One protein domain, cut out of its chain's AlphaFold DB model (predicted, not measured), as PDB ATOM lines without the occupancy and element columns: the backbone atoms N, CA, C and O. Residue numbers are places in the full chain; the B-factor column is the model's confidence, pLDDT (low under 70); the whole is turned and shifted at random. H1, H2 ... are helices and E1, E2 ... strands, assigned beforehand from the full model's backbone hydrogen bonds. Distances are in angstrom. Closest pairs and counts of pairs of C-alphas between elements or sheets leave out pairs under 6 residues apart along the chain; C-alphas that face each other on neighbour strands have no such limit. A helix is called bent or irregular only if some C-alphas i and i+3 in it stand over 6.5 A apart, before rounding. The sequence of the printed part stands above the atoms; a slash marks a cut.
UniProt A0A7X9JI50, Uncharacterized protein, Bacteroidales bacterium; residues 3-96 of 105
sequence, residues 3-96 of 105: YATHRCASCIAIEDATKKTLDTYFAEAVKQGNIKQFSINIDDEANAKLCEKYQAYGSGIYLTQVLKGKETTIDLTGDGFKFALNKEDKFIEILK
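Overview. This is residues 3 to 96 of the 105 residues of an uncharacterized protein of Bacteroidales bacterium (UniProt A0A7X9JI50). Three helices, H1, H4 and H5, pack on one another with their centres in a triangle, and a two-stranded hairpin of E1 and E2 sticks out with residues 66 to 71. H2 lies just past the end of H1, and residues 32 to 44 run as a long unnamed stretch from H2 to H3, which touches no helix. The printed part has 94 residues, with five named helices and two named strands in the order H1 H2 H3 E1 E2 H4 H5; the sheet, E1 - E2, is antiparallel, and the class is mostly helix. The whole is compact, with a radius of gyration of the C-alphas of 13.4 A, and spans 36 by 33 by 19 A.

Along the chain. Find C-alpha 9 at (370.799, 84.623, 125.398); from there H1, residues 9 to 25, the longest helix, runs 23.9 A to C-alpha 25. H2 follows at residues 27 to 31, with 6.1 A from first to last C-alpha. Then look for H3 at residues 45 to 53, 13.6 A long and irregular: its C-alphas 46 and 49 are 7.4 A apart. E1, residues 62 to 67, begins with C-alpha 62 at (387.978, 86.781, 128.096) and covers 15.8 A. E2, residues 70 to 75, covers 16.3 A. H4, residues 77 to 84, is 10.0 A long. H5, residues 88 to 96, is 12.0 A long and ends with C-alpha 96 at (389.277, 74.351, 123.523).

Arrangement. Start at H1 and look for H5: they touch, closest at the C-alphas of Thr 21 and Ile 92, 5.8 A apart. They run the same way at a steep tilt of 54 degrees. With residues 10 to 17 alone H1 also touches H4, about perpendicular at 79 degrees; the closest C-alphas, of Ile 14 and Ala 84, are 5.2 A apart. H4 and H5 touch at a steep tilt of 47 degrees, opposite ways, closest at the C-alphas of Phe 83 and Phe 91, 5.4 A. H2 is close to H1 but not clearly touching, with the C-alphas of Leu 22 and Val 30 7.2 A apart. In the hairpin E1 and E2, antiparallel at 163 degrees, find N 65 and O 72 within hydrogen-bond range at 2.8 A, and N 63 and O 74 at 2.9 A. H3 is apart from H1, H2, H4, H5 and E2. Every O i to N i+4 pair is within hydrogen-bond range in H1, H2, H4 and H5, and 3 of 5 are in H3.

Size, cuts and confidence. The two C-alphas farthest apart, of Lys 68 and Asn 86, are 36.4 A apart. The printed part has no cut; the link from H2 to H3 is long, with 13 residues. The mean pLDDT of the printed part is 79.9; look for values under 70 at residues 3 to 8, residue 51 and residues 54 to 59.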
ATOM      1  N   TYR A   3     379.178  88.937 133.098       64.75
ATOM      2  CA  TYR A   3     377.751  88.934 132.794       64.75
ATOM      3  C   TYR A   3     377.076  90.125 133.461       64.75
ATOM      4  O   TYR A   3     377.427  90.498 134.577       64.75
ATOM      5  N   ALA A   4     376.110  90.725 132.770       59.38
ATOM      6  CA  ALA A   4     375.207  91.706 133.364       59.38
ATOM      7  C   ALA A   4     374.073  91.008 134.120       59.38
ATOM      8  O   ALA A   4     373.689  89.886 133.770       59.38
ATOM      9  N   THR A   5     373.488  91.694 135.110       60.28
ATOM     10  CA  THR A   5     372.268  91.249 135.813       60.28
ATOM     11  C   THR A   5     371.159  90.873 134.826       60.28
ATOM     12  O   THR A   5     370.458  89.878 135.015       60.28
ATOM     13  N   HIS A   6     371.077  91.578 133.692       58.91
ATOM     14  CA  HIS A   6     370.321  91.136 132.523       58.91
ATOM     15  C   HIS A   6     371.161  90.191 131.655       58.91
ATOM     16  O   HIS A   6     371.970  90.618 130.829       58.91
ATOM     17  N   ARG A   7     370.947  88.884 131.826       61.88
ATOM     18  CA  ARG A   7     371.623  87.857 131.025       61.88
ATOM     19  C   ARG A   7     371.045  87.811 129.609       61.88
ATOM     20  O   ARG A   7     369.900  87.406 129.417       61.88
ATOM     21  N   CYS A   8     371.842  88.175 128.607       69.12
ATOM     22  CA  CYS A   8     371.479  87.955 127.206       69.12
ATOM     23  C   CYS A   8     371.579  86.463 126.849       69.12
ATOM     24  O   CYS A   8     372.401  85.733 127.407       69.12
ATOM     25  N   ALA A   9     370.789  86.013 125.867       76.12
ATOM     26  CA  ALA A   9     370.799  84.623 125.398       76.12
ATOM     27  C   ALA A   9     372.201  84.153 124.962       76.12
ATOM     28  O   ALA A   9     372.596  83.023 125.237       76.12
ATOM     29  N   SER A  10     372.989  85.042 124.350       75.31
ATOM     30  CA  SER A  10     374.381  84.774 123.980       75.31
ATOM     31  C   SER A  10     375.280  84.540 125.194       75.31
ATOM     32  O   SER A  10     376.144  83.676 125.143       75.31
ATOM     33  N   CYS A  11     375.071  85.246 126.306       74.56
ATOM     34  CA  CYS A  11     375.871  85.079 127.522       74.56
ATOM     35  C   CYS A  11     375.619  83.727 128.183       74.56
ATOM     36  O   CYS A  11     376.556  83.092 128.661       74.56
ATOM     37  N   ILE A  12     374.360  83.284 128.173       81.38
ATOM     38  CA  ILE A  12     373.973  81.956 128.654       81.38
ATOM     39  C   ILE A  12     374.623  80.887 127.770       81.38
ATOM     40  O   ILE A  12     375.253  79.975 128.295       81.38
ATOM     41  N   ALA A  13     374.549  81.043 126.446       84.69
ATOM     42  CA  ALA A  13     375.165  80.107 125.508       84.69
ATOM     43  C   ALA A  13     376.696  80.032 125.666       84.69
ATOM     44  O   ALA A  13     377.268  78.947 125.660       84.69
ATOM     45  N   ILE A  14     377.371  81.169 125.869       83.44
ATOM     46  CA  ILE A  14     378.814  81.208 126.145       83.44
ATOM     47  C   ILE A  14     379.139  80.459 127.443       83.44
ATOM     48  O   ILE A  14     380.113  79.704 127.484       83.44
ATOM     49  N   GLU A  15     378.364  80.680 128.510       82.62
ATOM     50  CA  GLU A  15     378.580  80.026 129.803       82.62
ATOM     51  C   GLU A  15     378.384  78.511 129.709       82.62
ATOM     52  O   GLU A  15     379.231  77.765 130.206       82.62
ATOM     53  N   ASP A  16     377.329  78.069 129.023       86.88
ATOM     54  CA  ASP A  16     377.041  76.649 128.815       86.88
ATOM     55  C   ASP A  16     378.138  75.978 127.983       86.88
ATOM     56  O   ASP A  16     378.764  75.017 128.433       86.88
ATOM     57  N   ALA A  17     378.495  76.575 126.842       87.81
ATOM     58  CA  ALA A  17     379.566  76.088 125.982       87.81
ATOM     59  C   ALA A  17     380.923  76.044 126.703       87.81
ATOM     60  O   ALA A  17     381.683  75.084 126.557       87.81
ATOM     61  N   THR A  18     381.230  77.059 127.519       86.06
ATOM     62  CA  THR A  18     382.458  77.099 128.330       86.06
ATOM     63  C   THR A  18     382.461  75.971 129.346       86.06
ATOM     64  O   THR A  18     383.425  75.210 129.420       86.06
ATOM     65  N   LYS A  19     381.371  75.820 130.103       87.38
ATOM     66  CA  LYS A  19     381.239  74.773 131.116       87.38
ATOM     67  C   LYS A  19     381.348  73.385 130.492       87.38
ATOM     68  O   LYS A  19     382.102  72.559 130.991       87.38
ATOM     69  N   LYS A  20     380.680  73.164 129.361       89.62
ATOM     70  CA  LYS A  20     380.731  71.920 128.589       89.62
ATOM     71  C   LYS A  20     382.134  71.625 128.068       89.62
ATOM     72  O   LYS A  20     382.605  70.499 128.199       89.62
ATOM     73  N   THR A  21     382.838  72.631 127.548       89.88
ATOM     74  CA  THR A  21     384.232  72.489 127.097       89.88
ATOM     75  C   THR A  21     385.143  72.081 128.250       89.88
ATOM     76  O   THR A  21     385.937  71.149 128.115       89.88
ATOM     77  N   LEU A  22     385.012  72.756 129.393       88.56
ATOM     78  CA  LEU A  22     385.799  72.472 130.585       88.56
ATOM     79  C   LEU A  22     385.503  71.080 131.136       88.56
ATOM     80  O   LEU A  22     386.440  70.336 131.380       88.56
ATOM     81  N   ASP A  23     384.237  70.699 131.268       88.38
ATOM     82  CA  ASP A  23     383.839  69.392 131.799       88.38
ATOM     83  C   ASP A  23     384.186  68.234 130.846       88.38
ATOM     84  O   ASP A  23     384.545  67.148 131.284       88.38
ATOM     85  N   THR A  24     384.163  68.470 129.532       89.75
ATOM     86  CA  THR A  24     384.453  67.421 128.539       89.75
ATOM     87  C   THR A  24     385.951  67.233 128.310       89.75
ATOM     88  O   THR A  24     386.431  66.104 128.250       89.75
ATOM     89  N   TYR A  25     386.705  68.325 128.150       88.19
ATOM     90  CA  TYR A  25     388.106  68.267 127.707       88.19
ATOM     91  C   TYR A  25     389.115  68.620 128.797       88.19
ATOM     92  O   TYR A  25     390.264  68.196 128.722       88.19
ATOM     93  N   PHE A  26     388.705  69.387 129.807       87.50
ATOM     94  CA  PHE A  26     389.609  69.926 130.822       87.50
ATOM     95  C   PHE A  26     389.162  69.615 132.250       87.50
ATOM     96  O   PHE A  26     389.600  70.288 133.185       87.50
ATOM     97  N   ALA A  27     388.327  68.590 132.445       87.75
ATOM     98  CA  ALA A  27     387.763  68.261 133.754       87.75
ATOM     99  C   ALA A  27     388.872  68.022 134.779       87.75
ATOM    100  O   ALA A  27     388.785  68.430 135.934       87.75
ATOM    101  N   GLU A  28     389.947  67.382 134.323       87.06
ATOM    102  CA  GLU A  28     391.117  67.101 135.133       87.06
ATOM    103  C   GLU A  28     391.897  68.376 135.473       87.06
ATOM    104  O   GLU A  28     392.229  68.588 136.634       87.06
ATOM    105  N   ALA A  29     392.103  69.281 134.512       85.06
ATOM    106  CA  ALA A  29     392.782  70.555 134.749       85.06
ATOM    107  C   ALA A  29     391.975  71.483 135.676       85.06
ATOM    108  O   ALA A  29     392.554  72.196 136.495       85.06
ATOM    109  N   VAL A  30     390.641  71.445 135.598       86.62
ATOM    110  CA  VAL A  30     389.755  72.137 136.545       86.62
ATOM    111  C   VAL A  30     389.849  71.502 137.933       86.62
ATOM    112  O   VAL A  30     390.012  72.221 138.917       86.62
ATOM    113  N   LYS A  31     389.827  70.164 138.035       85.94
ATOM    114  CA  LYS A  31     389.995  69.442 139.313       85.94
ATOM    115  C   LYS A  31     391.354  69.693 139.964       85.94
ATOM    116  O   LYS A  31     391.422  69.827 141.180       85.94
ATOM    117  N   GLN A  32     392.418  69.774 139.168       85.06
ATOM    118  CA  GLN A  32     393.767  70.103 139.633       85.06
ATOM    119  C   GLN A  32     393.913  71.588 140.012       85.06
ATOM    120  O   GLN A  32     394.888  71.965 140.655       85.06
ATOM    121  N   GLY A  33     392.945  72.438 139.649       81.44
ATOM    122  CA  GLY A  33     392.981  73.877 139.906       81.44
ATOM    123  C   GLY A  33     393.824  74.676 138.907       81.44
ATOM    124  O   GLY A  33     394.013  75.876 139.115       81.44
ATOM    125  N   ASN A  34     394.285  74.043 137.822       83.00
ATOM    126  CA  ASN A  34     395.040  74.681 136.740       83.00
ATOM    127  C   ASN A  34     394.155  75.625 135.918       83.00
ATOM    128  O   ASN A  34     394.629  76.645 135.423       83.00
ATOM    129  N   ILE A  35     392.866  75.301 135.785       84.25
ATOM    130  CA  ILE A  35     391.877  76.164 135.137       84.25
ATOM    131  C   ILE A  35     390.827  76.577 136.156       84.25
ATOM    132  O   ILE A  35     390.230  75.738 136.829       84.25
ATOM    133  N   LYS A  36     390.557  77.881 136.225       81.50
ATOM    134  CA  LYS A  36     389.467  78.439 137.024       81.50
ATOM    135  C   LYS A  36     388.515  79.214 136.131       81.50
ATOM    136  O   LYS A  36     388.912  80.151 135.445       81.50
ATOM    137  N   GLN A  37     387.245  78.824 136.167       79.25
ATOM    138  CA  GLN A  37     386.172  79.602 135.569       79.25
ATOM    139  C   GLN A  37     385.771  80.707 136.544       79.25
ATOM    140  O   GLN A  37     385.333  80.432 137.658       79.25
ATOM    141  N   PHE A  38     385.895  81.956 136.109       76.25
ATOM    142  CA  PHE A  38     385.377  83.106 136.840       76.25
ATOM    143  C   PHE A  38     384.130  83.619 136.134       76.25
ATOM    144  O   PHE A  38     384.190  83.952 134.948       76.25
ATOM    145  N   SER A  39     383.016  83.695 136.857       72.56
ATOM    146  CA  SER A  39     381.809  84.384 136.409       72.56
ATOM    147  C   SER A  39     381.634  85.629 137.273       72.56
ATOM    148  O   SER A  39     381.393  85.518 138.472       72.56
ATOM    149  N   ILE A  40     381.797  86.803 136.673       75.12
ATOM    150  CA  ILE A  40     381.833  88.095 137.360       75.12
ATOM    151  C   ILE A  40     380.621  88.906 136.938       75.12
ATOM    152  O   ILE A  40     380.402  89.114 135.743       75.12
ATOM    153  N   ASN A  41     379.835  89.333 137.923       75.06
ATOM    154  CA  ASN A  41     378.701  90.207 137.674       75.06
ATOM    155  C   ASN A  41     379.209  91.643 137.528       75.06
ATOM    156  O   ASN A  41     379.802  92.170 138.468       75.06
ATOM    157  N   ILE A  42     378.987  92.254 136.365       71.62
ATOM    158  CA  ILE A  42     379.409  93.639 136.096       71.62
ATOM    159  C   ILE A  42     378.540  94.678 136.809       71.62
ATOM    160  O   ILE A  42     378.953  95.819 136.962       71.62
ATOM    161  N   ASP A  43     377.340  94.280 137.228       70.00
ATOM    162  CA  ASP A  43     376.387  95.122 137.958       70.00
ATOM    163  C   ASP A  43     376.713  95.194 139.458       70.00
ATOM    164  O   ASP A  43     376.184  96.024 140.188       70.00
ATOM    165  N   ASP A  44     377.590  94.306 139.926       76.25
ATOM    166  CA  ASP A  44     378.010  94.259 141.316       76.25
ATOM    167  C   ASP A  44     379.161  95.251 141.546       76.25
ATOM    168  O   ASP A  44     380.243  95.127 140.962       76.25
ATOM    169  N   GLU A  45     378.936  96.241 142.414       74.06
ATOM    170  CA  GLU A  45     379.904  97.306 142.706       74.06
ATOM    171  C   GLU A  45     381.251  96.773 143.223       74.06
ATOM    172  O   GLU A  45     382.292  97.390 142.974       74.06
ATOM    173  N   ALA A  46     381.283  95.602 143.876       77.38
ATOM    174  CA  ALA A  46     382.540  95.002 144.327       77.38
ATOM    175  C   ALA A  46     383.433  94.579 143.147       77.38
ATOM    176  O   ALA A  46     384.660  94.530 143.277       77.38
ATOM    177  N   ASN A  47     382.836  94.330 141.978       76.00
ATOM    178  CA  ASN A  47     383.527  93.944 140.752       76.00
ATOM    179  C   ASN A  47     383.815  95.122 139.815       76.00
ATOM    180  O   ASN A  47     384.500  94.924 138.809       76.00
ATOM    181  N   ALA A  48     383.366  96.340 140.138       71.44
ATOM    182  CA  ALA A  48     383.517  97.519 139.282       71.44
ATOM    183  C   ALA A  48     384.978  97.760 138.865       71.44
ATOM    184  O   ALA A  48     385.270  97.919 137.683       71.44
ATOM    185  N   LYS A  49     385.927  97.659 139.808       77.19
ATOM    186  CA  LYS A  49     387.370  97.805 139.523       77.19
ATOM    187  C   LYS A  49     387.898  96.767 138.535       77.19
ATOM    188  O   LYS A  49     388.797  97.056 137.748       77.19
ATOM    189  N   LEU A  50     387.377  95.542 138.595       74.31
ATOM    190  CA  LEU A  50     387.790  94.486 137.681       74.31
ATOM    191  C   LEU A  50     387.151  94.692 136.305       74.31
ATOM    192  O   LEU A  50     387.831  94.556 135.294       74.31
ATOM    193  N   CYS A  51     385.880  95.082 136.264       69.56
ATOM    194  CA  CYS A  51     385.188  95.414 135.021       69.56
ATOM    195  C   CYS A  51     385.879  96.573 134.300       69.56
ATOM    196  O   CYS A  51     386.089  96.496 133.096       69.56
ATOM    197  N   GLU A  52     386.336  97.586 135.036       73.62
ATOM    198  CA  GLU A  52     387.108  98.702 134.489       73.62
ATOM    199  C   GLU A  52     388.475  98.243 133.944       73.62
ATOM    200  O   GLU A  52     388.823  98.578 132.812       73.62
ATOM    201  N   LYS A  53     389.206  97.382 134.681       74.81
ATOM    202  CA  LYS A  53     390.488  96.790 134.230       74.81
ATOM    203  C   LYS A  53     390.344  96.020 132.913       74.81
ATOM    204  O   LYS A  53     391.235  96.082 132.072       74.81
ATOM    205  N   TYR A  54     389.249  95.284 132.751       66.38
ATOM    206  CA  TYR A  54     388.971  94.490 131.551       66.38
ATOM    207  C   TYR A  54     388.145  95.247 130.498       66.38
ATOM    208  O   TYR A  54     387.818  94.672 129.463       66.38
ATOM    209  N   GLN A  55     387.799  96.519 130.751       63.66
ATOM    210  CA  GLN A  55     386.844  97.307 129.961       63.66
ATOM    211  C   GLN A  55     385.542  96.543 129.649       63.66
ATOM    212  O   GLN A  55     384.920  96.720 128.601       63.66
ATOM    213  N   ALA A  56     385.119  95.687 130.579       63.72
ATOM    214  CA  ALA A  56     383.906  94.894 130.494       63.72
ATOM    215  C   ALA A  56     382.700  95.764 130.889       63.72
ATOM    216  O   ALA A  56     382.093  95.584 131.940       63.72
ATOM    217  N   TYR A  57     382.360  96.731 130.030       57.91
ATOM    218  CA  TYR A  57     381.151  97.565 130.150       57.91
ATOM    219  C   TYR A  57     379.862  96.804 129.788       57.91
ATOM    220  O   TYR A  57     378.764  97.351 129.834       57.91
ATOM    221  N   GLY A  58     379.998  95.541 129.388       63.94
ATOM    222  CA  GLY A  58     378.913  94.667 128.990       63.94
ATOM    223  C   GLY A  58     379.268  93.211 129.248       63.94
ATOM    224  O   GLY A  58     380.297  92.886 129.841       63.94
ATOM    225  N   SER A  59     378.395  92.319 128.796       67.06
ATOM    226  CA  SER A  59     378.676  90.894 128.907       67.06
ATOM    227  C   SER A  59     379.766  90.498 127.911       67.06
ATOM    228  O   SER A  59     379.726  90.934 126.763       67.06
ATOM    229  N   GLY A  60     380.728  89.681 128.334       73.38
ATOM    230  CA  GLY A  60     381.914  89.372 127.538       73.38
ATOM    231  C   GLY A  60     382.673  88.153 128.044       73.38
ATOM    232  O   GLY A  60     382.580  87.768 129.217       73.38
ATOM    233  N   ILE A  61     383.433  87.525 127.149       81.06
ATOM    234  CA  ILE A  61     384.276  86.381 127.489       81.06
ATOM    235  C   ILE A  61     385.723  86.665 127.134       81.06
ATOM    236  O   ILE A  61     386.084  86.917 125.991       81.06
ATOM    237  N   TYR A  62     386.551  86.567 128.165       83.81
ATOM    238  CA  TYR A  62     387.978  86.781 128.096       83.81
ATOM    239  C   TYR A  62     388.661  85.536 128.642       83.81
ATOM    240  O   TYR A  62     388.260  85.003 129.684       83.81
ATOM    241  N   LEU A  63     389.679  85.075 127.929       85.25
ATOM    242  CA  LEU A  63     390.574  84.021 128.380       85.25
ATOM    243  C   LEU A  63     391.854  84.675 128.875       85.25
ATOM    244  O   LEU A  63     392.672  85.119 128.078       85.25
ATOM    245  N   THR A  64     392.022  84.723 130.191       82.38
ATOM    246  CA  THR A  64     393.256  85.211 130.808       82.38
ATOM    247  C   THR A  64     394.107  84.035 131.243       82.38
ATOM    248  O   THR A  64     393.716  83.257 132.112       82.38
ATOM    249  N   GLN A  65     395.296  83.926 130.668       85.00
ATOM    250  CA  GLN A  65     396.341  83.041 131.143       85.00
ATOM    251  C   GLN A  65     397.318  83.799 132.031       85.00
ATOM    252  O   GLN A  65     397.745  84.897 131.690       85.00
ATOM    253  N   VAL A  66     397.742  83.170 133.124       80.50
ATOM    254  CA  VAL A  66     398.826  83.667 133.971       80.50
ATOM    255  C   VAL A  66     399.955  82.643 133.958       80.50
ATOM    256  O   VAL A  66     399.846  81.587 134.575       80.50
ATOM    257  N   LEU A  67     401.041  82.946 133.247       78.81
ATOM    258  CA  LEU A  67     402.218  82.079 133.131       78.81
ATOM    259  C   LEU A  67     403.447  82.808 133.662       78.81
ATOM    260  O   LEU A  67     403.819  83.858 133.146       78.81
ATOM    261  N   LYS A  68     404.087  82.265 134.707       77.81
ATOM    262  CA  LYS A  68     405.304  82.839 135.325       77.81
ATOM    263  C   LYS A  68     405.182  84.339 135.667       77.81
ATOM    264  O   LYS A  68     406.133  85.096 135.511       77.81
ATOM    265  N   GLY A  69     404.000  84.777 136.108       78.50
ATOM    266  CA  GLY A  69     403.713  86.183 136.428       78.50
ATOM    267  C   GLY A  69     403.372  87.070 135.224       78.50
ATOM    268  O   GLY A  69     403.116  88.256 135.408       78.50
ATOM    269  N   LYS A  70     403.332  86.520 134.004       80.94
ATOM    270  CA  LYS A  70     402.865  87.215 132.803       80.94
ATOM    271  C   LYS A  70     401.396  86.884 132.551       80.94
ATOM    272  O   LYS A  70     401.050  85.738 132.273       80.94
ATOM    273  N   GLU A  71     400.545  87.898 132.654       83.94
ATOM    274  CA  GLU A  71     399.129  87.806 132.301       83.94
ATOM    275  C   GLU A  71     398.970  88.019 130.785       83.94
ATOM    276  O   GLU A  71     399.439  89.017 130.241       83.94
ATOM    277  N   THR A  72     398.328  87.086 130.084       83.69
ATOM    278  CA  THR A  72     397.964  87.201 128.665       83.69
ATOM    279  C   THR A  72     396.461  87.027 128.548       83.69
ATOM    280  O   THR A  72     395.942  85.957 128.847       83.69
ATOM    281  N   THR A  73     395.764  88.086 128.148       84.19
ATOM    282  CA  THR A  73     394.306  88.074 127.990       84.19
ATOM    283  C   THR A  73     393.958  88.025 126.511       84.19
ATOM    284  O   THR A  73     394.444  88.846 125.736       84.19
ATOM    285  N   ILE A  74     393.110  87.077 126.133       85.00
ATOM    286  CA  ILE A  74     392.526  86.955 124.800       85.00
ATOM    287  C   ILE A  74     391.060  87.365 124.911       85.00
ATOM    288  O   ILE A  74     390.303  86.763 125.676       85.00
ATOM    289  N   ASP A  75     390.668  88.387 124.156       84.94
ATOM    290  CA  ASP A  75     389.260  88.733 123.994       84.94
ATOM    291  C   ASP A  75     388.603  87.738 123.035       84.94
ATOM    292  O   ASP A  75     388.949  87.671 121.858       84.94
ATOM    293  N   LEU A  76     387.666  86.949 123.555       83.31
ATOM    294  CA  LEU A  76     386.797  86.081 122.762       83.31
ATOM    295  C   LEU A  76     385.372  86.630 122.714       83.31
ATOM    296  O   LEU A  76     384.457  85.919 122.306       83.31
ATOM    297  N   THR A  77     385.147  87.876 123.133       81.12
ATOM    298  CA  THR A  77     383.811  88.470 123.169       81.12
ATOM    299  C   THR A  77     383.197  88.491 121.771       81.12
ATOM    300  O   THR A  77     382.071  88.034 121.591       81.12
ATOM    301  N   GLY A  78     383.952  88.903 120.748       81.12
ATOM    302  CA  GLY A  78     383.473  88.881 119.361       81.12
ATOM    303  C   GLY A  78     383.026  87.487 118.900       81.12
ATOM    304  O   GLY A  78     381.901  87.312 118.423       81.12
ATOM    305  N   ASP A  79     383.880  86.479 119.084       83.31
ATOM    306  CA  ASP A  79     383.604  85.098 118.675       83.31
ATOM    307  C   ASP A  79     382.520  84.432 119.526       83.31
ATOM    308  O   ASP A  79     381.672  83.723 118.993       83.31
ATOM    309  N   GLY A  80     382.486  84.698 120.830       83.25
ATOM    310  CA  GLY A  80     381.466  84.196 121.744       83.25
ATOM    311  C   GLY A  80     380.079  84.692 121.365       83.25
ATOM    312  O   GLY A  80     379.161  83.893 121.210       83.25
ATOM    313  N   PHE A  81     379.917  85.990 121.116       81.25
ATOM    314  CA  PHE A  81     378.620  86.521 120.690       81.25
ATOM    315  C   PHE A  81     378.210  86.032 119.300       81.25
ATOM    316  O   PHE A  81     377.025  85.811 119.046       81.25
ATOM    317  N   LYS A  82     379.179  85.835 118.402       83.94
ATOM    318  CA  LYS A  82     378.926  85.400 117.026       83.94
ATOM    319  C   LYS A  82     378.622  83.907 116.916       83.94
ATOM    320  O   LYS A  82     377.754  83.518 116.133       83.94
ATOM    321  N   PHE A  83     379.336  83.073 117.667       87.25
ATOM    322  CA  PHE A  83     379.286  81.621 117.542       87.25
ATOM    323  C   PHE A  83     378.554  80.937 118.686       87.25
ATOM    324  O   PHE A  83     377.807  80.022 118.386       87.25
ATOM    325  N   ALA A  84     378.653  81.362 119.947       83.31
ATOM    326  CA  ALA A  84     378.054  80.589 121.040       83.31
ATOM    327  C   ALA A  84     376.536  80.402 120.883       83.31
ATOM    328  O   ALA A  84     376.029  79.316 121.127       83.31
ATOM    329  N   LEU A  85     375.816  81.424 120.400       81.00
ATOM    330  CA  LEU A  85     374.360  81.351 120.236       81.00
ATOM    331  C   LEU A  85     373.911  80.497 119.035       81.00
ATOM    332  O   LEU A  85     372.904  79.807 119.113       81.00
ATOM    333  N   ASN A  86     374.616  80.578 117.901       84.69
ATOM    334  CA  ASN A  86     374.180  79.962 116.635       84.69
ATOM    335  C   ASN A  86     374.994  78.722 116.235       84.69
ATOM    336  O   ASN A  86     374.561  77.939 115.394       84.69
ATOM    337  N   LYS A  87     376.217  78.589 116.751       87.50
ATOM    338  CA  LYS A  87     377.226  77.581 116.396       87.50
ATOM    339  C   LYS A  87     378.069  77.227 117.623       87.50
ATOM    340  O   LYS A  87     379.283  77.444 117.629       87.50
ATOM    341  N   GLU A  88     377.407  76.684 118.641       85.81
ATOM    342  CA  GLU A  88     378.032  76.252 119.893       85.81
ATOM    343  C   GLU A  88     379.272  75.378 119.643       85.81
ATOM    344  O   GLU A  88     380.339  75.698 120.155       85.81
ATOM    345  N   ASP A  89     379.185  74.353 118.787       88.19
ATOM    346  CA  ASP A  89     380.314  73.459 118.487       88.19
ATOM    347  C   ASP A  89     381.559  74.197 117.981       88.19
ATOM    348  O   ASP A  89     382.676  73.905 118.406       88.19
ATOM    349  N   LYS A  90     381.380  75.206 117.113       88.75
ATOM    350  CA  LYS A  90     382.508  76.031 116.650       88.75
ATOM    351  C   LYS A  90     383.118  76.820 117.794       88.75
ATOM    352  O   LYS A  90     384.335  76.953 117.863       88.75
ATOM    353  N   PHE A  91     382.276  77.368 118.663       88.81
ATOM    354  CA  PHE A  91     382.753  78.110 119.815       88.81
ATOM    355  C   PHE A  91     383.513  77.197 120.787       88.81
ATOM    356  O   PHE A  91     384.600  77.568 121.218       88.81
ATOM    357  N   ILE A  92     383.009  75.988 121.050       89.94
ATOM    358  CA  ILE A  92     383.685  74.955 121.851       89.94
ATOM    359  C   ILE A  92     385.059  74.628 121.261       89.94
ATOM    360  O   ILE A  92     386.044  74.590 121.995       89.94
ATOM    361  N   GLU A  93     385.157  74.427 119.946       90.75
ATOM    362  CA  GLU A  93     386.426  74.115 119.281       90.75
ATOM    363  C   GLU A  93     387.441  75.264 119.398       90.75
ATOM    364  O   GLU A  93     388.604  75.030 119.744       90.75
ATOM    365  N   ILE A  94     386.999  76.511 119.188       89.25
ATOM    366  CA  ILE A  94     387.830  77.711 119.368       89.25
ATOM    367  C   ILE A  94     388.292  77.815 120.822       89.25
ATOM    368  O   ILE A  94     389.481  78.004 121.081       89.25
ATOM    369  N   LEU A  95     387.370  77.680 121.776       88.69
ATOM    370  CA  LEU A  95     387.652  77.817 123.200       88.69
ATOM    371  C   LEU A  95     388.632  76.738 123.663       88.69
ATOM    372  O   LEU A  95     389.638  77.048 124.297       88.69
ATOM    373  N   LYS A  96     388.388  75.485 123.270       90.00
ATOM    374  CA  LYS A  96     389.277  74.351 123.523       90.00
ATOM    375  C   LYS A  96     390.665  74.605 122.956       90.00
ATOM    376  O   LYS A  96     391.640  74.505 123.692       90.00
TER     377      LYS A  96